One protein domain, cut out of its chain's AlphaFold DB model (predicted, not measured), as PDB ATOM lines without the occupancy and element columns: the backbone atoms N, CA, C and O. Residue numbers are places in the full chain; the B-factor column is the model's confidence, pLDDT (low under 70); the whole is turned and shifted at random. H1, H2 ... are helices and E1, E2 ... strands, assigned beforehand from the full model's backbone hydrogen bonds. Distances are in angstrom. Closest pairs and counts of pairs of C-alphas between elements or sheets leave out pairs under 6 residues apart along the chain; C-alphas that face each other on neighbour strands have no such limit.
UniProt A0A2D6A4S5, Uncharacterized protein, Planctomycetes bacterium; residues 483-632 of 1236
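What this domain is: This is residues 483 to 632 of the 1236 residues of an uncharacterized protein of Planctomycetes bacterium (UniProt A0A2D6A4S5). There is little regular structure: two small antiparallel sheets, E1-E2-E5-E4 and E3-E6-E7, sit loosely and partly face to face among long loops, with H1 near E3. The 150 printed residues include seven named strands and one helix, H1, between E3 and E4; 43 residues are in named elements, mostly strand. The whole is compact, radius of gyration of the C-alphas 15.5 A, spanning 48 by 34 by 31 A.

How they stand to each other: E1, residues 487 to 489, and E2, 513 to 518, form a hairpin at 141 degrees; N 489 and O 513 are 3.0 A apart. E3, 533 to 536, is near E5, 570 to 574. H1, 549 to 555, has every O i to N i+4 pair within hydrogen-bond range and only grazes the sheet of E3; the closest C-alphas, Ala 536 and Ala 555, are 5.4 A apart. E4, 560 to 563, forms a hairpin with E5; N 562 and O 572 are 2.8 A apart. E6, 592 to 598, and E7, 622 to 628, form another; N 595 and O 625 are 2.8 A apart.

Where its parts are: C-alpha 487 begins E1 at (19.199, 60.561, 82.891); C-alpha 628 ends E7 at (31.413, 61.231, 79.890). E6 is 19.7 A long, E7 19.8 A.

The domain as a whole: The printed part has no cut. Residues 490 to 512 and 599 to 621 are long links. Residues 585 to 587, 589 and 616 to 620 are under pLDDT 70.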
ATOM      1  N   TYR A 483      21.375  61.670  73.147       86.62
ATOM      2  CA  TYR A 483      21.999  61.692  74.463       86.62
ATOM      3  C   TYR A 483      21.129  62.397  75.531       86.62
ATOM      4  O   TYR A 483      21.179  62.015  76.695       86.62
ATOM      5  N   GLU A 484      20.265  63.360  75.178       88.19
ATOM      6  CA  GLU A 484      19.363  64.007  76.144       88.19
ATOM      7  C   GLU A 484      18.276  63.077  76.699       88.19
ATOM      8  O   GLU A 484      17.610  63.444  77.669       88.19
ATOM      9  N   PHE A 485      18.103  61.882  76.139       92.81
ATOM     10  CA  PHE A 485      17.150  60.882  76.619       92.81
ATOM     11  C   PHE A 485      17.730  59.989  77.723       92.81
ATOM     12  O   PHE A 485      16.983  59.262  78.374       92.81
ATOM     13  N   LEU A 486      19.027  60.123  78.017       93.94
ATOM     14  CA  LEU A 486      19.626  59.590  79.236       93.94
ATOM     15  C   LEU A 486      19.374  60.517  80.428       93.94
ATOM     16  O   LEU A 486      19.383  61.751  80.327       93.94
ATOM     17  N   SER A 487      19.166  59.902  81.586       94.12
ATOM     18  CA  SER A 487      19.199  60.561  82.891       94.12
ATOM     19  C   SER A 487      20.133  59.800  83.829       94.12
ATOM     20  O   SER A 487      20.421  58.631  83.595       94.12
ATOM     21  N   PHE A 488      20.614  60.468  84.877       95.31
ATOM     22  CA  PHE A 488      21.582  59.893  85.811       95.31
ATOM     23  C   PHE A 488      21.192  60.182  87.259       95.31
ATOM     24  O   PHE A 488      20.611  61.238  87.551       95.31
ATOM     25  N   ASN A 489      21.539  59.259  88.154       94.56
ATOM     26  CA  ASN A 489      21.400  59.412  89.598       94.56
ATOM     27  C   ASN A 489      22.737  59.080  90.298       94.56
ATOM     28  O   ASN A 489      23.151  57.929  90.232       94.56
ATOM     29  N   PRO A 490      23.416  60.036  90.962       94.69
ATOM     30  CA  PRO A 490      22.994  61.418  91.180       94.69
ATOM     31  C   PRO A 490      22.927  62.230  89.879       94.69
ATOM     32  O   PRO A 490      23.628  61.963  88.904       94.69
ATOM     33  N   THR A 491      22.055  63.240  89.858       91.50
ATOM     34  CA  THR A 491      21.929  64.131  88.698       91.50
ATOM     35  C   THR A 491      23.196  64.978  88.544       91.50
ATOM     36  O   THR A 491      23.587  65.642  89.508       91.50
ATOM     37  N   PRO A 492      23.815  65.027  87.349       90.94
ATOM     38  CA  PRO A 492      25.027  65.801  87.130       90.94
ATOM     39  C   PRO A 492      24.780  67.304  87.317       90.94
ATOM     40  O   PRO A 492      23.661  67.798  87.102       90.94
ATOM     41  N   PRO A 493      25.821  68.070  87.686       88.62
ATOM     42  CA  PRO A 493      25.695  69.507  87.859       88.62
ATOM     43  C   PRO A 493      25.304  70.168  86.533       88.62
ATOM     44  O   PRO A 493      25.981  70.013  85.522       88.62
ATOM     45  N   ARG A 494      24.224  70.959  86.537       83.44
ATOM     46  CA  ARG A 494      23.790  71.721  85.347       83.44
ATOM     47  C   ARG A 494      24.706  72.902  85.030       83.44
ATOM     48  O   ARG A 494      24.719  73.385  83.901       83.44
ATOM     49  N   LEU A 495      25.422  73.394  86.038       84.50
ATOM     50  CA  LEU A 495      26.313  74.543  85.955       84.50
ATOM     51  C   LEU A 495      27.689  74.174  86.512       84.50
ATOM     52  O   LEU A 495      27.784  73.438  87.492       84.50
ATOM     53  N   ASP A 496      28.750  74.687  85.898       84.62
ATOM     54  CA  ASP A 496      30.106  74.542  86.417       84.62
ATOM     55  C   ASP A 496      30.372  75.517  87.586       84.62
ATOM     56  O   ASP A 496      29.518  76.326  87.964       84.62
ATOM     57  N   ALA A 497      31.579  75.469  88.159       86.38
ATOM     58  CA  ALA A 497      31.984  76.361  89.250       86.38
ATOM     59  C   ALA A 497      31.912  77.860  88.882       86.38
ATOM     60  O   ALA A 497      31.775  78.706  89.765       86.38
ATOM     61  N   ASN A 498      31.950  78.191  87.588       88.75
ATOM     62  CA  ASN A 498      31.847  79.549  87.052       88.75
ATOM     63  C   ASN A 498      30.411  79.915  86.633       88.75
ATOM     64  O   ASN A 498      30.197  80.982  86.061       88.75
ATOM     65  N   ARG A 499      29.422  79.060  86.935       83.19
ATOM     66  CA  ARG A 499      28.011  79.191  86.539       83.19
ATOM     67  C   ARG A 499      27.763  79.138  85.028       83.19
ATOM     68  O   ARG A 499      26.724  79.615  84.570       83.19
ATOM     69  N   ASN A 500      28.666  78.541  84.254       85.06
ATOM     70  CA  ASN A 500      28.408  78.244  82.846       85.06
ATOM     71  C   ASN A 500      27.619  76.934  82.720       85.06
ATOM     72  O   ASN A 500      27.862  76.018  83.510       85.06
ATOM     73  N   PRO A 501      26.717  76.802  81.731       80.25
ATOM     74  CA  PRO A 501      26.049  75.539  81.437       80.25
ATOM     75  C   PRO A 501      27.054  74.411  81.194       80.25
ATOM     76  O   PRO A 501      27.955  74.539  80.364       80.25
ATOM     77  N   VAL A 502      26.891  73.306  81.916       85.81
ATOM     78  CA  VAL A 502      27.649  72.077  81.670       85.81
ATOM     79  C   VAL A 502      27.005  71.366  80.478       85.81
ATOM     80  O   VAL A 502      25.777  71.234  80.457       85.81
ATOM     81  N   PRO A 503      27.784  70.916  79.476       86.75
ATOM     82  CA  PRO A 503      27.240  70.121  78.385       86.75
ATOM     83  C   PRO A 503      26.475  68.900  78.925       86.75
ATOM     84  O   PRO A 503      26.973  68.246  79.849       86.75
ATOM     85  N   PRO A 504      25.293  68.563  78.376       85.31
ATOM     86  CA  PRO A 504      24.555  67.374  78.792       85.31
ATOM     87  C   PRO A 504      25.426  66.115  78.731       85.31
ATOM     88  O   PRO A 504      26.308  66.009  77.879       85.31
ATOM     89  N   ASN A 505      25.165  65.165  79.631       90.25
ATOM     90  CA  ASN A 505      25.875  63.885  79.719       90.25
ATOM     91  C   ASN A 505      27.397  64.011  79.911       90.25
ATOM     92  O   ASN A 505      28.156  63.138  79.496       90.25
ATOM     93  N   THR A 506      27.857  65.095  80.537       92.56
ATOM     94  CA  THR A 506      29.243  65.247  80.995       92.56
ATOM     95  C   THR A 506      29.276  65.449  82.502       92.56
ATOM     96  O   THR A 506      28.258  65.803  83.100       92.56
ATOM     97  N   LYS A 507      30.445  65.231  83.114       93.00
ATOM     98  CA  LYS A 507      30.617  65.271  84.573       93.00
ATOM     99  C   LYS A 507      29.700  64.286  85.300       93.00
ATOM    100  O   LYS A 507      29.084  64.623  86.310       93.00
ATOM    101  N   ILE A 508      29.565  63.090  84.729       95.56
ATOM    102  CA  ILE A 508      28.814  62.001  85.346       95.56
ATOM    103  C   ILE A 508      29.679  61.370  86.439       95.56
ATOM    104  O   ILE A 508      30.854  61.087  86.212       95.56
ATOM    105  N   ASP A 509      29.107  61.172  87.621       96.12
ATOM    106  CA  ASP A 509      29.783  60.464  88.708       96.12
ATOM    107  C   ASP A 509      30.081  59.012  88.267       96.12
ATOM    108  O   ASP A 509      29.189  58.369  87.706       96.12
ATOM    109  N   PRO A 510      31.293  58.465  88.483       96.00
ATOM    110  CA  PRO A 510      31.592  57.062  88.187       96.00
ATOM    111  C   PRO A 510      30.655  56.060  88.879       96.00
ATOM    112  O   PRO A 510      30.527  54.930  88.418       96.00
ATOM    113  N   LEU A 511      29.995  56.449  89.971       96.75
ATOM    114  CA  LEU A 511      29.010  55.645  90.698       96.75
ATOM    115  C   LEU A 511      27.561  55.953  90.287       96.75
ATOM    116  O   LEU A 511      26.632  55.450  90.918       96.75
ATOM    117  N   ALA A 512      27.345  56.788  89.266       96.19
ATOM    118  CA  ALA A 512      26.005  57.151  88.837       96.19
ATOM    119  C   ALA A 512      25.257  55.971  88.204       96.19
ATOM    120  O   ALA A 512      25.771  55.249  87.351       96.19
ATOM    121  N   GLU A 513      23.991  55.844  88.572       96.62
ATOM    122  CA  GLU A 513      23.026  54.969  87.925       96.62
ATOM    123  C   GLU A 513      22.552  55.617  86.618       96.62
ATOM    124  O   GLU A 513      22.330  56.831  86.561       96.62
ATOM    125  N   ILE A 514      22.359  54.809  85.577       97.06
ATOM    126  CA  ILE A 514      21.889  55.264  84.263       97.06
ATOM    127  C   ILE A 514      20.394  54.982  84.170       97.06
ATOM    128  O   ILE A 514      19.946  53.884  84.478       97.06
ATOM    129  N   ILE A 515      19.602  55.962  83.746       96.00
ATOM    130  CA  ILE A 515      18.144  55.853  83.694       96.00
ATOM    131  C   ILE A 515      17.667  56.078  82.263       96.00
ATOM    132  O   ILE A 515      17.904  57.136  81.672       96.00
ATOM    133  N   LEU A 516      16.929  55.096  81.753       94.69
ATOM    134  CA  LEU A 516      16.154  55.161  80.520       94.69
ATOM    135  C   LEU A 516      14.674  55.240  80.867       94.69
ATOM    136  O   LEU A 516      14.216  54.602  81.810       94.69
ATOM    137  N   SER A 517      13.920  56.047  80.131       93.31
ATOM    138  CA  SER A 517      12.477  56.175  80.328       93.31
ATOM    139  C   SER A 517      11.732  55.910  79.035       93.31
ATOM    140  O   SER A 517      12.206  56.247  77.955       93.31
ATOM    141  N   PHE A 518      10.539  55.354  79.172       92.25
ATOM    142  CA  PHE A 518       9.659  54.958  78.090       92.25
ATOM    143  C   PHE A 518       8.298  55.636  78.249       92.25
ATOM    144  O   PHE A 518       7.908  56.057  79.343       92.25
ATOM    145  N   SER A 519       7.570  55.760  77.143       89.00
ATOM    146  CA  SER A 519       6.245  56.394  77.091       89.00
ATOM    147  C   SER A 519       5.163  55.596  77.824       89.00
ATOM    148  O   SER A 519       4.072  56.110  78.076       89.00
ATOM    149  N   LYS A 520       5.454  54.337  78.154       88.25
ATOM    150  CA  LYS A 520       4.542  53.383  78.781       88.25
ATOM    151  C   LYS A 520       5.320  52.210  79.399       88.25
ATOM    152  O   LYS A 520       6.532  52.126  79.189       88.25
ATOM    153  N   PRO A 521       4.651  51.328  80.159       89.12
ATOM    154  CA  PRO A 521       5.327  50.242  80.853       89.12
ATOM    155  C   PRO A 521       5.979  49.217  79.913       89.12
ATOM    156  O   PRO A 521       5.339  48.699  78.996       89.12
ATOM    157  N   MET A 522       7.243  48.897  80.180       90.06
ATOM    158  CA  MET A 522       8.021  47.873  79.488       90.06
ATOM    159  C   MET A 522       7.839  46.494  80.135       90.06
ATOM    160  O   MET A 522       7.562  46.386  81.333       90.06
ATOM    161  N   GLY A 523       8.021  45.425  79.358       86.94
ATOM    162  CA  GLY A 523       8.183  44.081  79.905       86.94
ATOM    163  C   GLY A 523       9.599  43.944  80.449       86.94
ATOM    164  O   GLY A 523      10.528  43.723  79.676       86.94
ATOM    165  N   LEU A 524       9.792  44.117  81.760       83.19
ATOM    166  CA  LEU A 524      11.128  44.066  82.380       83.19
ATOM    167  C   LEU A 524      11.825  42.713  82.179       83.19
ATOM    168  O   LEU A 524      13.043  42.665  82.104       83.19
ATOM    169  N   ASP A 525      11.058  41.633  82.017       77.94
ATOM    170  CA  ASP A 525      11.540  40.295  81.652       77.94
ATOM    171  C   ASP A 525      12.129  40.217  80.233       77.94
ATOM    172  O   ASP A 525      12.857  39.281  79.906       77.94
ATOM    173  N   THR A 526      11.829  41.203  79.386       83.81
ATOM    174  CA  THR A 526      12.385  41.329  78.033       83.81
ATOM    175  C   THR A 526      13.589  42.262  77.973       83.81
ATOM    176  O   THR A 526      14.270  42.302  76.953       83.81
ATOM    177  N   VAL A 527      13.867  43.017  79.040       87.94
ATOM    178  CA  VAL A 527      14.991  43.952  79.084       87.94
ATOM    179  C   VAL A 527      16.221  43.207  79.574       87.94
ATOM    180  O   VAL A 527      16.286  42.772  80.721       87.94
ATOM    181  N   ARG A 528      17.213  43.097  78.696       88.62
ATOM    182  CA  ARG A 528      18.483  42.426  78.948       88.62
ATOM    183  C   ARG A 528      19.612  43.433  78.826       88.62
ATOM    184  O   ARG A 528      19.892  43.943  77.737       88.62
ATOM    185  N   SER A 529      20.249  43.713  79.956       90.75
ATOM    186  CA  SER A 529      21.380  44.640  80.102       90.75
ATOM    187  C   SER A 529      22.611  44.286  79.258       90.75
ATOM    188  O   SER A 529      23.510  45.101  79.063       90.75
ATOM    189  N   GLU A 530      22.660  43.051  78.784       89.62
ATOM    190  CA  GLU A 530      23.762  42.415  78.078       89.62
ATOM    191  C   GLU A 530      23.484  42.228  76.579       89.62
ATOM    192  O   GLU A 530      24.428  42.062  75.804       89.62
ATOM    193  N   ASP A 531      22.213  42.321  76.168       88.31
ATOM    194  CA  ASP A 531      21.780  42.009  74.803       88.31
ATOM    195  C   ASP A 531      21.024  43.147  74.112       88.31
ATOM    196  O   ASP A 531      21.228  43.350  72.919       88.31
ATOM    197  N   ASN A 532      20.147  43.894  74.797       91.25
ATOM    198  CA  ASN A 532      19.270  44.861  74.116       91.25
ATOM    199  C   ASN A 532      19.213  46.261  74.726       91.25
ATOM    200  O   ASN A 532      18.925  47.215  74.003       91.25
ATOM    201  N   VAL A 533      19.541  46.413  76.007       94.19
ATOM    202  CA  VAL A 533      19.693  47.712  76.670       94.19
ATOM    203  C   VAL A 533      21.062  47.742  77.334       94.19
ATOM    204  O   VAL A 533      21.215  47.503  78.525       94.19
ATOM    205  N   VAL A 534      22.079  47.988  76.520       94.75
ATOM    206  CA  VAL A 534      23.469  47.672  76.837       94.75
ATOM    207  C   VAL A 534      24.239  48.912  77.248       94.75
ATOM    208  O   VAL A 534      24.274  49.892  76.507       94.75
ATOM    209  N   VAL A 535      24.929  48.857  78.385       96.44
ATOM    210  CA  VAL A 535      25.976  49.833  78.718       96.44
ATOM    211  C   VAL A 535      27.306  49.296  78.208       96.44
ATOM    212  O   VAL A 535      27.667  48.161  78.500       96.44
ATOM    213  N   ALA A 536      28.040  50.095  77.446       94.88
ATOM    214  CA  ALA A 536      29.300  49.706  76.835       94.88
ATOM    215  C   ALA A 536      30.416  50.699  77.153       94.88
ATOM    216  O   ALA A 536      30.210  51.903  77.328       94.88
ATOM    217  N   SER A 537      31.630  50.170  77.225       92.44
ATOM    218  CA  SER A 537      32.851  50.953  77.354       92.44
ATOM    219  C   SER A 537      33.245  51.621  76.035       92.44
ATOM    220  O   SER A 537      32.605  51.443  75.000       92.44
ATOM    221  N   LYS A 538      34.379  52.331  76.037       87.69
ATOM    222  CA  LYS A 538      34.953  52.936  74.826       87.69
ATOM    223  C   LYS A 538      35.193  51.956  73.666       87.69
ATOM    224  O   LYS A 538      35.363  52.411  72.542       87.69
ATOM    225  N   LEU A 539      35.280  50.649  73.943       84.94
ATOM    226  CA  LEU A 539      35.490  49.606  72.932       84.94
ATOM    227  C   LEU A 539      34.219  49.261  72.143       84.94
ATOM    228  O   LEU A 539      34.316  48.618  71.098       84.94
ATOM    229  N   GLY A 540      33.055  49.664  72.654       84.94
ATOM    230  CA  GLY A 540      31.757  49.487  72.026       84.94
ATOM    231  C   GLY A 540      31.135  50.830  71.682       84.94
ATOM    232  O   GLY A 540      30.082  51.167  72.192       84.94
ATOM    233  N   ASP A 541      31.797  51.636  70.856       86.31
ATOM    234  CA  ASP A 541      31.254  52.923  70.405       86.31
ATOM    235  C   ASP A 541      30.129  52.779  69.365       86.31
ATOM    236  O   ASP A 541      29.471  53.761  69.014       86.31
ATOM    237  N   ARG A 542      29.883  51.553  68.892       86.69
ATOM    238  CA  ARG A 542      28.821  51.199  67.950       86.69
ATOM    239  C   ARG A 542      28.157  49.883  68.336       86.69
ATOM    240  O   ARG A 542      28.811  49.019  68.899       86.69
ATOM    241  N   ALA A 543      26.876  49.711  68.031       86.75
ATOM    242  CA  ALA A 543      26.089  48.586  68.538       86.75
ATOM    243  C   ALA A 543      26.363  47.230  67.860       86.75
ATOM    244  O   ALA A 543      25.952  46.203  68.390       86.75
ATOM    245  N   GLU A 544      27.075  47.186  66.729       85.75
ATOM    246  CA  GLU A 544      27.332  45.945  65.983       85.75
ATOM    247  C   GLU A 544      28.168  44.934  66.786       85.75
ATOM    248  O   GLU A 544      28.157  43.742  66.480       85.75
ATOM    249  N   PHE A 545      28.877  45.366  67.842       83.94
ATOM    250  CA  PHE A 545      29.569  44.424  68.726       83.94
ATOM    251  C   PHE A 545      28.601  43.482  69.444       83.94
ATOM    252  O   PHE A 545      29.014  42.398  69.851       83.94
ATOM    253  N   ILE A 546      27.347  43.899  69.663       86.31
ATOM    254  CA  ILE A 546      26.387  43.154  70.484       86.31
ATOM    255  C   ILE A 546      26.099  41.800  69.834       86.31
ATOM    256  O   ILE A 546      26.098  40.780  70.530       86.31
ATOM    257  N   ASP A 547      25.952  41.798  68.507       82.81
ATOM    258  CA  ASP A 547      25.722  40.606  67.683       82.81
ATOM    259  C   ASP A 547      26.947  39.686  67.618       82.81
ATOM    260  O   ASP A 547      26.835  38.499  67.310       82.81
ATOM    261  N   HIS A 548      28.133  40.205  67.942       82.50
ATOM    262  CA  HIS A 548      29.353  39.419  67.995       82.50
ATOM    263  C   HIS A 548      29.606  38.929  69.422       82.50
ATOM    264  O   HIS A 548      30.100  39.671  70.270       82.50
ATOM    265  N   ILE A 549      29.338  37.644  69.673       76.38
ATOM    266  CA  ILE A 549      29.394  37.012  71.007       76.38
ATOM    267  C   ILE A 549      30.663  37.415  71.783       76.38
ATOM    268  O   ILE A 549      30.552  38.029  72.846       76.38
ATOM    269  N   LYS A 550      31.848  37.195  71.192       80.06
ATOM    270  CA  LYS A 550      33.153  37.543  71.786       80.06
ATOM    271  C   LYS A 550      33.360  39.035  72.033       80.06
ATOM    272  O   LYS A 550      33.715  39.429  73.138       80.06
ATOM    273  N   VAL A 551      33.147  39.882  71.021       81.25
ATOM    274  CA  VAL A 551      33.410  41.327  71.142       81.25
ATOM    275  C   VAL A 551      32.461  41.964  72.156       81.25
ATOM    276  O   VAL A 551      32.893  42.791  72.960       81.25
ATOM    277  N   GLY A 552      31.198  41.538  72.198       82.81
ATOM    278  CA  GLY A 552      30.269  42.027  73.210       82.81
ATOM    279  C   GLY A 552      30.664  41.660  74.632       82.81
ATOM    280  O   GLY A 552      30.595  42.521  75.501       82.81
ATOM    281  N   ASN A 553      31.228  40.478  74.876       84.69
ATOM    282  CA  ASN A 553      31.731  40.137  76.211       84.69
ATOM    283  C   ASN A 553      32.881  41.050  76.686       84.69
ATOM    284  O   ASN A 553      33.104  41.174  77.889       84.69
ATOM    285  N   LEU A 554      33.595  41.701  75.760       85.38
ATOM    286  CA  LEU A 554      34.702  42.620  76.054       85.38
ATOM    287  C   LEU A 554      34.242  44.075  76.210       85.38
ATOM    288  O   LEU A 554      34.814  44.830  76.994       85.38
ATOM    289  N   ALA A 555      33.244  44.497  75.430       88.19
ATOM    290  CA  ALA A 555      32.802  45.887  75.393       88.19
ATOM    291  C   ALA A 555      31.731  46.210  76.443       88.19
ATOM    292  O   ALA A 555      31.716  47.336  76.952       88.19
ATOM    293  N   VAL A 556      30.857  45.250  76.757       93.25
ATOM    294  CA  VAL A 556      29.710  45.429  77.657       93.25
ATOM    295  C   VAL A 556      30.176  45.619  79.095       93.25
ATOM    296  O   VAL A 556      31.006  44.870  79.608       93.25
ATOM    297  N   VAL A 557      29.599  46.615  79.759       95.56
ATOM    298  CA  VAL A 557      29.702  46.836  81.198       95.56
ATOM    299  C   VAL A 557      28.516  46.138  81.868       95.56
ATOM    300  O   VAL A 557      27.371  46.483  81.567       95.56
ATOM    301  N   PRO A 558      28.744  45.187  82.791       95.50
ATOM    302  CA  PRO A 558      27.663  44.527  83.507       95.50
ATOM    303  C   PRO A 558      26.827  45.530  84.298       95.50
ATOM    304  O   PRO A 558      27.357  46.303  85.101       95.50
ATOM    305  N   THR A 559      25.512  45.497  84.099       95.44
ATOM    306  CA  THR A 559      24.569  46.329  84.845       95.44
ATOM    307  C   THR A 559      23.392  45.505  85.334       95.44
ATOM    308  O   THR A 559      23.031  44.501  84.735       95.44
ATOM    309  N   LEU A 560      22.811  45.922  86.454       91.81
ATOM    310  CA  LEU A 560      21.571  45.375  86.979       91.81
ATOM    311  C   LEU A 560      20.408  46.262  86.524       91.81
ATOM    312  O   LEU A 560      20.357  47.422  86.954       91.81
ATOM    313  N   PRO A 561      19.493  45.761  85.675       91.94
ATOM    314  CA  PRO A 561      18.270  46.471  85.356       91.94
ATOM    315  C   PRO A 561      17.312  46.404  86.551       91.94
ATOM    316  O   PRO A 561      17.054  45.343  87.114       91.94
ATOM    317  N   ALA A 562      16.761  47.547  86.937       90.44
ATOM    318  CA  ALA A 562      15.739  47.654  87.966       90.44
ATOM    319  C   ALA A 562      14.681  48.680  87.558       90.44
ATOM    320  O   ALA A 562      14.986  49.691  86.927       90.44
ATOM    321  N   ASP A 563      13.439  48.450  87.962       88.44
ATOM    322  CA  ASP A 563      12.381  49.449  87.837       88.44
ATOM    323  C   ASP A 563      12.628  50.586  88.835       88.44
ATOM    324  O   ASP A 563      12.776  50.348  90.036       88.44
ATOM    325  N   LEU A 564      12.711  51.826  88.353       82.75
ATOM    326  CA  LEU A 564      12.984  52.970  89.225       82.75
ATOM    327  C   LEU A 564      11.755  53.380  90.047       82.75
ATOM    328  O   LEU A 564      11.895  53.847  91.178       82.75
ATOM    329  N   PHE A 565      10.562  53.238  89.472       81.25
ATOM    330  CA  PHE A 565       9.323  53.786  90.028       81.25
ATOM    331  C   PHE A 565       8.276  52.710  90.337       81.25
ATOM    332  O   PHE A 565       7.171  53.050  90.760       81.25
ATOM    333  N   ASN A 566       8.616  51.428  90.151       83.94
ATOM    334  CA  ASN A 566       7.676  50.302  90.204       83.94
ATOM    335  C   ASN A 566       6.474  50.512  89.261       83.94
ATOM    336  O   ASN A 566       5.339  50.170  89.595       83.94
ATOM    337  N   ASP A 567       6.711  51.138  88.107       85.12
ATOM    338  CA  ASP A 567       5.714  51.415  87.064       85.12
ATOM    339  C   ASP A 567       6.116  50.854  85.686       85.12
ATOM    340  O   ASP A 567       5.358  50.944  84.723       85.12
ATOM    341  N   SER A 568       7.317  50.281  85.598       87.62
ATOM    342  CA  SER A 568       8.022  49.772  84.419       87.62
ATOM    343  C   SER A 568       8.175  50.773  83.273       87.62
ATOM    344  O   SER A 568       8.532  50.390  82.163       87.62
ATOM    345  N   THR A 569       7.942  52.061  83.513       90.44
ATOM    346  CA  THR A 569       8.152  53.143  82.542       90.44
ATOM    347  C   THR A 569       9.563  53.705  82.590       90.44
ATOM    348  O   THR A 569       9.949  54.450  81.694       90.44
ATOM    349  N   SER A 570      10.349  53.368  83.611       91.31
ATOM    350  CA  SER A 570      11.747  53.769  83.708       91.31
ATOM    351  C   SER A 570      12.612  52.616  84.187       91.31
ATOM    352  O   SER A 570      12.359  52.020  85.232       91.31
ATOM    353  N   ILE A 571      13.667  52.346  83.428       92.62
ATOM    354  CA  ILE A 571      14.642  51.307  83.720       92.62
ATOM    355  C   ILE A 571      15.902  51.993  84.204       92.62
ATOM    356  O   ILE A 571      16.474  52.848  83.527       92.62
ATOM    357  N   ARG A 572      16.317  51.605  85.398       94.69
ATOM    358  CA  ARG A 572      17.587  51.967  85.992       94.69
ATOM    359  C   ARG A 572      18.589  50.855  85.710       94.69
ATOM    360  O   ARG A 572      18.314  49.705  86.021       94.69
ATOM    361  N   LEU A 573      19.743  51.215  85.168       96.00
ATOM    362  CA  LEU A 573      20.888  50.342  84.954       96.00
ATOM    363  C   LEU A 573      21.958  50.722  85.977       96.00
ATOM    364  O   LEU A 573      22.517  51.825  85.925       96.00
ATOM    365  N   THR A 574      22.233  49.818  86.913       96.12
ATOM    366  CA  THR A 574      23.229  50.035  87.969       96.12
ATOM    367  C   THR A 574      24.434  49.133  87.740       96.12
ATOM    368  O   THR A 574      24.312  47.911  87.793       96.12
ATOM    369  N   ALA A 575      25.612  49.718  87.514       96.19
ATOM    370  CA  ALA A 575      26.870  48.976  87.539       96.19
ATOM    371  C   ALA A 575      27.224  48.655  89.009       96.19
ATOM    372  O   ALA A 575      27.392  49.598  89.784       96.19
ATOM    373  N   PRO A 576      27.344  47.379  89.434       94.81
ATOM    374  CA  PRO A 576      27.369  47.019  90.859       94.81
ATOM    375  C   PRO A 576      28.448  47.700  91.712       94.81
ATOM    376  O   PRO A 576      28.198  48.006  92.873       94.81
ATOM    377  N   LEU A 577      29.629  47.963  91.140       96.88
ATOM    378  CA  LEU A 577      30.729  48.683  91.802       96.88
ATOM    379  C   LEU A 577      31.036  50.037  91.130       96.88
ATOM    380  O   LEU A 577      32.073  50.645  91.409       96.88
ATOM    381  N   GLY A 578      30.138  50.518  90.265       96.25
ATOM    382  CA  GLY A 578      30.316  51.697  89.419       96.25
ATOM    383  C   GLY A 578      31.070  51.421  88.114       96.25
ATOM    384  O   GLY A 578      31.309  50.276  87.735       96.25
ATOM    385  N   LEU A 579      31.432  52.497  87.424       96.56
ATOM    386  CA  LEU A 579      32.155  52.518  86.153       96.56
ATOM    387  C   LEU A 579      33.649  52.754  86.388       96.56
ATOM    388  O   LEU A 579      34.024  53.487  87.305       96.56
ATOM    389  N   PHE A 580      34.505  52.166  85.549       96.06
ATOM    390  CA  PHE A 580      35.950  52.373  85.645       96.06
ATOM    391  C   PHE A 580      36.308  53.840  85.389       96.06
ATOM    392  O   PHE A 580      35.935  54.408  84.357       96.06
ATOM    393  N   HIS A 581      37.045  54.430  86.326       95.38
ATOM    394  CA  HIS A 581      37.488  55.816  86.267       95.38
ATOM    395  C   HIS A 581      38.878  55.973  86.882       95.38
ATOM    396  O   HIS A 581      39.141  55.442  87.964       95.38
ATOM    397  N   VAL A 582      39.739  56.739  86.211       93.06
ATOM    398  CA  VAL A 582      41.014  57.200  86.761       93.06
ATOM    399  C   VAL A 582      41.009  58.729  86.793       93.06
ATOM    400  O   VAL A 582      40.875  59.409  85.767       93.06
ATOM    401  N   GLN A 583      41.186  59.277  87.985       91.81
ATOM    402  CA  GLN A 583      41.187  60.697  88.261       91.81
ATOM    403  C   GLN A 583      42.296  61.395  87.470       91.81
ATOM    404  O   GLN A 583      43.455  60.975  87.451       91.81
ATOM    405  N   ASN A 584      41.957  62.532  86.855       83.06
ATOM    406  CA  ASN A 584      42.900  63.392  86.139       83.06
ATOM    407  C   ASN A 584      43.740  62.660  85.075       83.06
ATOM    408  O   ASN A 584      44.909  63.001  84.861       83.06
ATOM    409  N   THR A 585      43.143  61.693  84.370       69.81
ATOM    410  CA  THR A 585      43.751  61.085  83.179       69.81
ATOM    411  C   THR A 585      44.323  62.146  82.232       69.81
ATOM    412  O   THR A 585      43.787  63.250  82.099       69.81
ATOM    413  N   LEU A 586      45.434  61.809  81.560       51.97
ATOM    414  CA  LEU A 586      46.292  62.729  80.789       51.97
ATOM    415  C   LEU A 586      45.550  63.634  79.786       51.97
ATOM    416  O   LEU A 586      46.065  64.686  79.410       51.97
ATOM    417  N   THR A 587      44.351  63.249  79.348       60.78
ATOM    418  CA  THR A 587      43.546  64.003  78.384       60.78
ATOM    419  C   THR A 587      42.641  65.065  79.023       60.78
ATOM    420  O   THR A 587      42.216  65.970  78.313       60.78
ATOM    421  N   LYS A 588      42.357  65.017  80.337       71.81
ATOM    422  CA  LYS A 588      41.361  65.870  81.033       71.81
ATOM    423  C   LYS A 588      39.953  65.849  80.406       71.81
ATOM    424  O   LYS A 588      39.190  66.796  80.581       71.81
ATOM    425  N   VAL A 589      39.608  64.804  79.645       68.00
ATOM    426  CA  VAL A 589      38.305  64.698  78.947       68.00
ATOM    427  C   VAL A 589      37.326  63.751  79.659       68.00
ATOM    428  O   VAL A 589      36.136  63.794  79.354       68.00
ATOM    429  N   GLY A 590      37.794  62.959  80.632       78.56
ATOM    430  CA  GLY A 590      37.006  61.905  81.281       78.56
ATOM    431  C   GLY A 590      36.774  60.711  80.351       78.56
ATOM    432  O   GLY A 590      36.822  60.826  79.122       78.56
ATOM    433  N   GLU A 591      36.556  59.537  80.929       91.62
ATOM    434  CA  GLU A 591      36.243  58.314  80.198       91.62
ATOM    435  C   GLU A 591      34.860  58.430  79.551       91.62
ATOM    436  O   GLU A 591      33.932  59.014  80.113       91.62
ATOM    437  N   THR A 592      34.736  57.896  78.336       93.62
ATOM    438  CA  THR A 592      33.483  57.898  77.572       93.62
ATOM    439  C   THR A 592      32.881  56.502  77.577       93.62
ATOM    440  O   THR A 592      33.581  55.526  77.302       93.62
ATOM    441  N   TYR A 593      31.585  56.447  77.854       96.00
ATOM    442  CA  TYR A 593      30.761  55.246  77.842       96.00
ATOM    443  C   TYR A 593      29.567  55.456  76.915       96.00
ATOM    444  O   TYR A 593      29.206  56.593  76.585       96.00
ATOM    445  N   TYR A 594      28.961  54.350  76.502       96.00
ATOM    446  CA  TYR A 594      27.845  54.318  75.572       96.00
ATOM    447  C   TYR A 594      26.690  53.512  76.158       96.00
ATOM    448  O   TYR A 594      26.890  52.578  76.928       96.00
ATOM    449  N   VAL A 595      25.471  53.893  75.803       96.50
ATOM    450  CA  VAL A 595      24.247  53.145  76.066       96.50
ATOM    451  C   VAL A 595      23.630  52.828  74.714       96.50
ATOM    452  O   VAL A 595      23.307  53.750  73.959       96.50
ATOM    453  N   HIS A 596      23.486  51.545  74.409       94.75
ATOM    454  CA  HIS A 596      22.848  51.054  73.197       94.75
ATOM    455  C   HIS A 596      21.461  50.526  73.534       94.75
ATOM    456  O   HIS A 596      21.308  49.711  74.440       94.75
ATOM    457  N   VAL A 597      20.455  50.978  72.795       93.44
ATOM    458  CA  VAL A 597      19.089  50.456  72.881       93.44
ATOM    459  C   VAL A 597      18.756  49.858  71.525       93.44
ATOM    460  O   VAL A 597      18.658  50.598  70.545       93.44
ATOM    461  N   ARG A 598      18.649  48.528  71.459       90.31
ATOM    462  CA  ARG A 598      18.298  47.812  70.228       90.31
ATOM    463  C   ARG A 598      16.848  48.071  69.840       90.31
ATOM    464  O   ARG A 598      15.972  48.117  70.705       90.31
ATOM    465  N   ASP A 599      16.632  48.203  68.539       85.12
ATOM    466  CA  ASP A 599      15.311  48.235  67.909       85.12
ATOM    467  C   ASP A 599      14.991  46.846  67.310       85.12
ATOM    468  O   ASP A 599      15.853  45.966  67.219       85.12
ATOM    469  N   GLY A 600      13.745  46.633  66.906       83.56
ATOM    470  CA  GLY A 600      13.294  45.478  66.156       83.56
ATOM    471  C   GLY A 600      13.145  44.229  67.013       83.56
ATOM    472  O   GLY A 600      12.926  44.282  68.222       83.56
ATOM    473  N   VAL A 601      13.234  43.069  66.360       81.38
ATOM    474  CA  VAL A 601      12.894  41.762  66.950       81.38
ATOM    475  C   VAL A 601      13.748  41.434  68.181       81.38
ATOM    476  O   VAL A 601      13.242  40.805  69.115       81.38
ATOM    477  N   ASP A 602      14.991  41.910  68.206       83.75
ATOM    478  CA  ASP A 602      15.948  41.703  69.299       83.75
ATOM    479  C   ASP A 602      15.919  42.834  70.346       83.75
ATOM    480  O   ASP A 602      16.621  42.775  71.356       83.75
ATOM    481  N   GLY A 603      15.122  43.880  70.115       86.69
ATOM    482  CA  GLY A 603      14.941  44.997  71.034       86.69
ATOM    483  C   GLY A 603      14.166  44.617  72.296       86.69
ATOM    484  O   GLY A 603      13.474  43.595  72.361       86.69
ATOM    485  N   ALA A 604      14.258  45.473  73.315       89.62
ATOM    486  CA  ALA A 604      13.373  45.368  74.471       89.62
ATOM    487  C   ALA A 604      11.917  45.585  74.033       89.62
ATOM    488  O   ALA A 604      11.636  46.340  73.096       89.62
ATOM    489  N   ARG A 605      10.981  44.917  74.708       89.81
ATOM    490  CA  ARG A 605       9.567  44.933  74.336       89.81
ATOM    491  C   ARG A 605       8.708  45.483  75.462       89.81
ATOM    492  O   ARG A 605       9.037  45.372  76.646       89.81
ATOM    493  N   ASP A 606       7.588  46.089  75.097       90.19
ATOM    494  CA  ASP A 606       6.533  46.334  76.068       90.19
ATOM    495  C   ASP A 606       5.915  45.012  76.548       90.19
ATOM    496  O   ASP A 606       6.247  43.912  76.095       90.19
ATOM    497  N   ARG A 607       4.975  45.129  77.481       86.56
ATOM    498  CA  ARG A 607       4.245  43.976  78.003       86.56
ATOM    499  C   ARG A 607       3.440  43.254  76.919       86.56
ATOM    500  O   ARG A 607       3.417  42.034  76.904       86.56
ATOM    501  N   ALA A 608       2.866  43.969  75.956       86.06
ATOM    502  CA  ALA A 608       2.118  43.367  74.852       86.06
ATOM    503  C   ALA A 608       3.001  42.777  73.734       86.06
ATOM    504  O   ALA A 608       2.476  42.289  72.730       86.06
ATOM    505  N   GLY A 609       4.327  42.805  73.895       86.81
ATOM    506  CA  GLY A 609       5.289  42.274  72.941       86.81
ATOM    507  C   GLY A 609       5.625  43.193  71.766       86.81
ATOM    508  O   GLY A 609       6.298  42.724  70.848       86.81
ATOM    509  N   HIS A 610       5.208  44.461  71.779       87.88
ATOM    510  CA  HIS A 610       5.653  45.449  70.796       87.88
ATOM    511  C   HIS A 610       7.078  45.903  71.106       87.88
ATOM    512  O   HIS A 610       7.444  46.111  72.264       87.88
ATOM    513  N   THR A 611       7.883  46.061  70.066       87.38
ATOM    514  CA  THR A 611       9.274  46.511  70.151       87.38
ATOM    515  C   THR A 611       9.326  48.023  70.345       87.38
ATOM    516  O   THR A 611       8.384  48.725  69.979       87.38
ATOM    517  N   ILE A 612      10.403  48.540  70.942       86.81
ATOM    518  CA  ILE A 612      10.600  49.994  71.032       86.81
ATOM    519  C   ILE A 612      10.685  50.571  69.633       86.81
ATOM    520  O   ILE A 612      11.499  50.129  68.845       86.81
ATOM    521  N   ASP A 613       9.879  51.583  69.365       78.75
ATOM    522  CA  ASP A 613       9.872  52.304  68.107       78.75
ATOM    523  C   ASP A 613      10.968  53.380  68.116       78.75
ATOM    524  O   ASP A 613      10.779  54.461  68.690       78.75
ATOM    525  N   LEU A 614      12.148  53.070  67.563       79.88
ATOM    526  CA  LEU A 614      13.276  54.008  67.501       79.88
ATOM    527  C   LEU A 614      13.521  54.533  66.084       79.88
ATOM    528  O   LEU A 614      13.832  55.720  65.950       79.88
ATOM    529  N   PHE A 615      13.386  53.696  65.051       72.75
ATOM    530  CA  PHE A 615      13.706  54.037  63.662       72.75
ATOM    531  C   PHE A 615      12.559  53.747  62.683       72.75
ATOM    532  O   PHE A 615      11.810  52.790  62.831       72.75
ATOM    533  N   ASP A 616      12.474  54.561  61.625       59.44
ATOM    534  CA  ASP A 616      11.547  54.354  60.498       59.44
ATOM    535  C   ASP A 616      12.219  53.638  59.296       59.44
ATOM    536  O   ASP A 616      11.575  53.415  58.270       59.44
ATOM    537  N   GLU A 617      13.516  53.306  59.381       59.34
ATOM    538  CA  GLU A 617      14.292  52.638  58.321       59.34
ATOM    539  C   GLU A 617      14.941  51.351  58.854       59.34
ATOM    540  O   GLU A 617      15.584  51.374  59.902       59.34
ATOM    541  N   ASP A 618      14.812  50.249  58.105       55.69
ATOM    542  CA  ASP A 618      15.202  48.882  58.505       55.69
ATOM    543  C   ASP A 618      16.723  48.670  58.735       55.69
ATOM    544  O   ASP A 618      17.138  47.594  59.159       55.69
ATOM    545  N   ASP A 619      17.569  49.672  58.463       59.25
ATOM    546  CA  ASP A 619      19.033  49.525  58.411       59.25
ATOM    547  C   ASP A 619      19.770  49.882  59.724       59.25
ATOM    548  O   ASP A 619      20.984  49.680  59.813       59.25
ATOM    549  N   ILE A 620      19.091  50.411  60.755       64.12
ATOM    550  CA  ILE A 620      19.738  50.774  62.033       64.12
ATOM    551  C   ILE A 620      19.320  49.814  63.151       64.12
ATOM    552  O   ILE A 620      18.193  49.843  63.631       64.12
ATOM    553  N   ALA A 621      20.270  49.007  63.629       74.12
ATOM    554  CA  ALA A 621      20.015  47.979  64.643       74.12
ATOM    555  C   ALA A 621      19.824  48.523  66.078       74.12
ATOM    556  O   ALA A 621      19.248  47.840  66.927       74.12
ATOM    557  N   ALA A 622      20.326  49.729  66.388       87.00
ATOM    558  CA  ALA A 622      20.226  50.306  67.731       87.00
ATOM    559  C   ALA A 622      20.457  51.823  67.783       87.00
ATOM    560  O   ALA A 622      21.277  52.385  67.051       87.00
ATOM    561  N   VAL A 623      19.823  52.483  68.754       89.31
ATOM    562  CA  VAL A 623      20.169  53.846  69.176       89.31
ATOM    563  C   VAL A 623      21.393  53.802  70.077       89.31
ATOM    564  O   VAL A 623      21.411  53.068  71.058       89.31
ATOM    565  N   THR A 624      22.389  54.639  69.787       91.31
ATOM    566  CA  THR A 624      23.598  54.785  70.612       91.31
ATOM    567  C   THR A 624      23.651  56.166  71.257       91.31
ATOM    568  O   THR A 624      23.596  57.190  70.577       91.31
ATOM    569  N   MET A 625      23.786  56.200  72.581       94.00
ATOM    570  CA  MET A 625      23.865  57.418  73.389       94.00
ATOM    571  C   MET A 625      25.175  57.430  74.168       94.00
ATOM    572  O   MET A 625      25.440  56.502  74.920       94.00
ATOM    573  N   SER A 626      25.987  58.478  74.034       94.81
ATOM    574  CA  SER A 626      27.245  58.591  74.781       94.81
ATOM    575  C   SER A 626      27.121  59.480  76.019       94.81
ATOM    576  O   SER A 626      26.291  60.395  76.088       94.81
ATOM    577  N   PHE A 627      27.976  59.215  77.005       95.69
ATOM    578  CA  PHE A 627      28.178  60.069  78.171       95.69
ATOM    579  C   PHE A 627      29.632  60.023  78.651       95.69
ATOM    580  O   PHE A 627      30.384  59.106  78.323       95.69
ATOM    581  N   LYS A 628      30.043  61.053  79.397       95.50
ATOM    582  CA  LYS A 628      31.413  61.231  79.890       95.50
ATOM    583  C   LYS A 628      31.454  61.386  81.400       95.50
ATOM    584  O   LYS A 628      30.741  62.231  81.954       95.50
ATOM    585  N   LEU A 629      32.336  60.621  82.034       95.62
ATOM    586  CA  LEU A 629      32.572  60.723  83.469       95.62
ATOM    587  C   LEU A 629      33.200  62.074  83.839       95.62
ATOM    588  O   LEU A 629      33.826  62.740  83.008       95.62
ATOM    589  N   ASP A 630      33.008  62.507  85.083       94.12
ATOM    590  CA  ASP A 630      33.732  63.650  85.630       94.12
ATOM    591  C   ASP A 630      35.209  63.295  85.782       94.12
ATOM    592  O   ASP A 630      35.575  62.495  86.631       94.12
ATOM    593  N   TYR A 631      36.072  63.915  84.973       92.25
ATOM    594  CA  TYR A 631      37.515  63.667  85.026       92.25
ATOM    595  C   TYR A 631      38.144  64.024  86.386       92.25
ATOM    596  O   TYR A 631      39.285  63.638  86.647       92.25
ATOM    597  N   ALA A 632      37.447  64.828  87.199       91.62
ATOM    598  CA  ALA A 632      37.878  65.240  88.527       91.62
ATOM    599  C   ALA A 632      37.350  64.332  89.653       91.62
ATOM    600  O   ALA A 632      37.762  64.532  90.801       91.62
TER     601      ALA A 632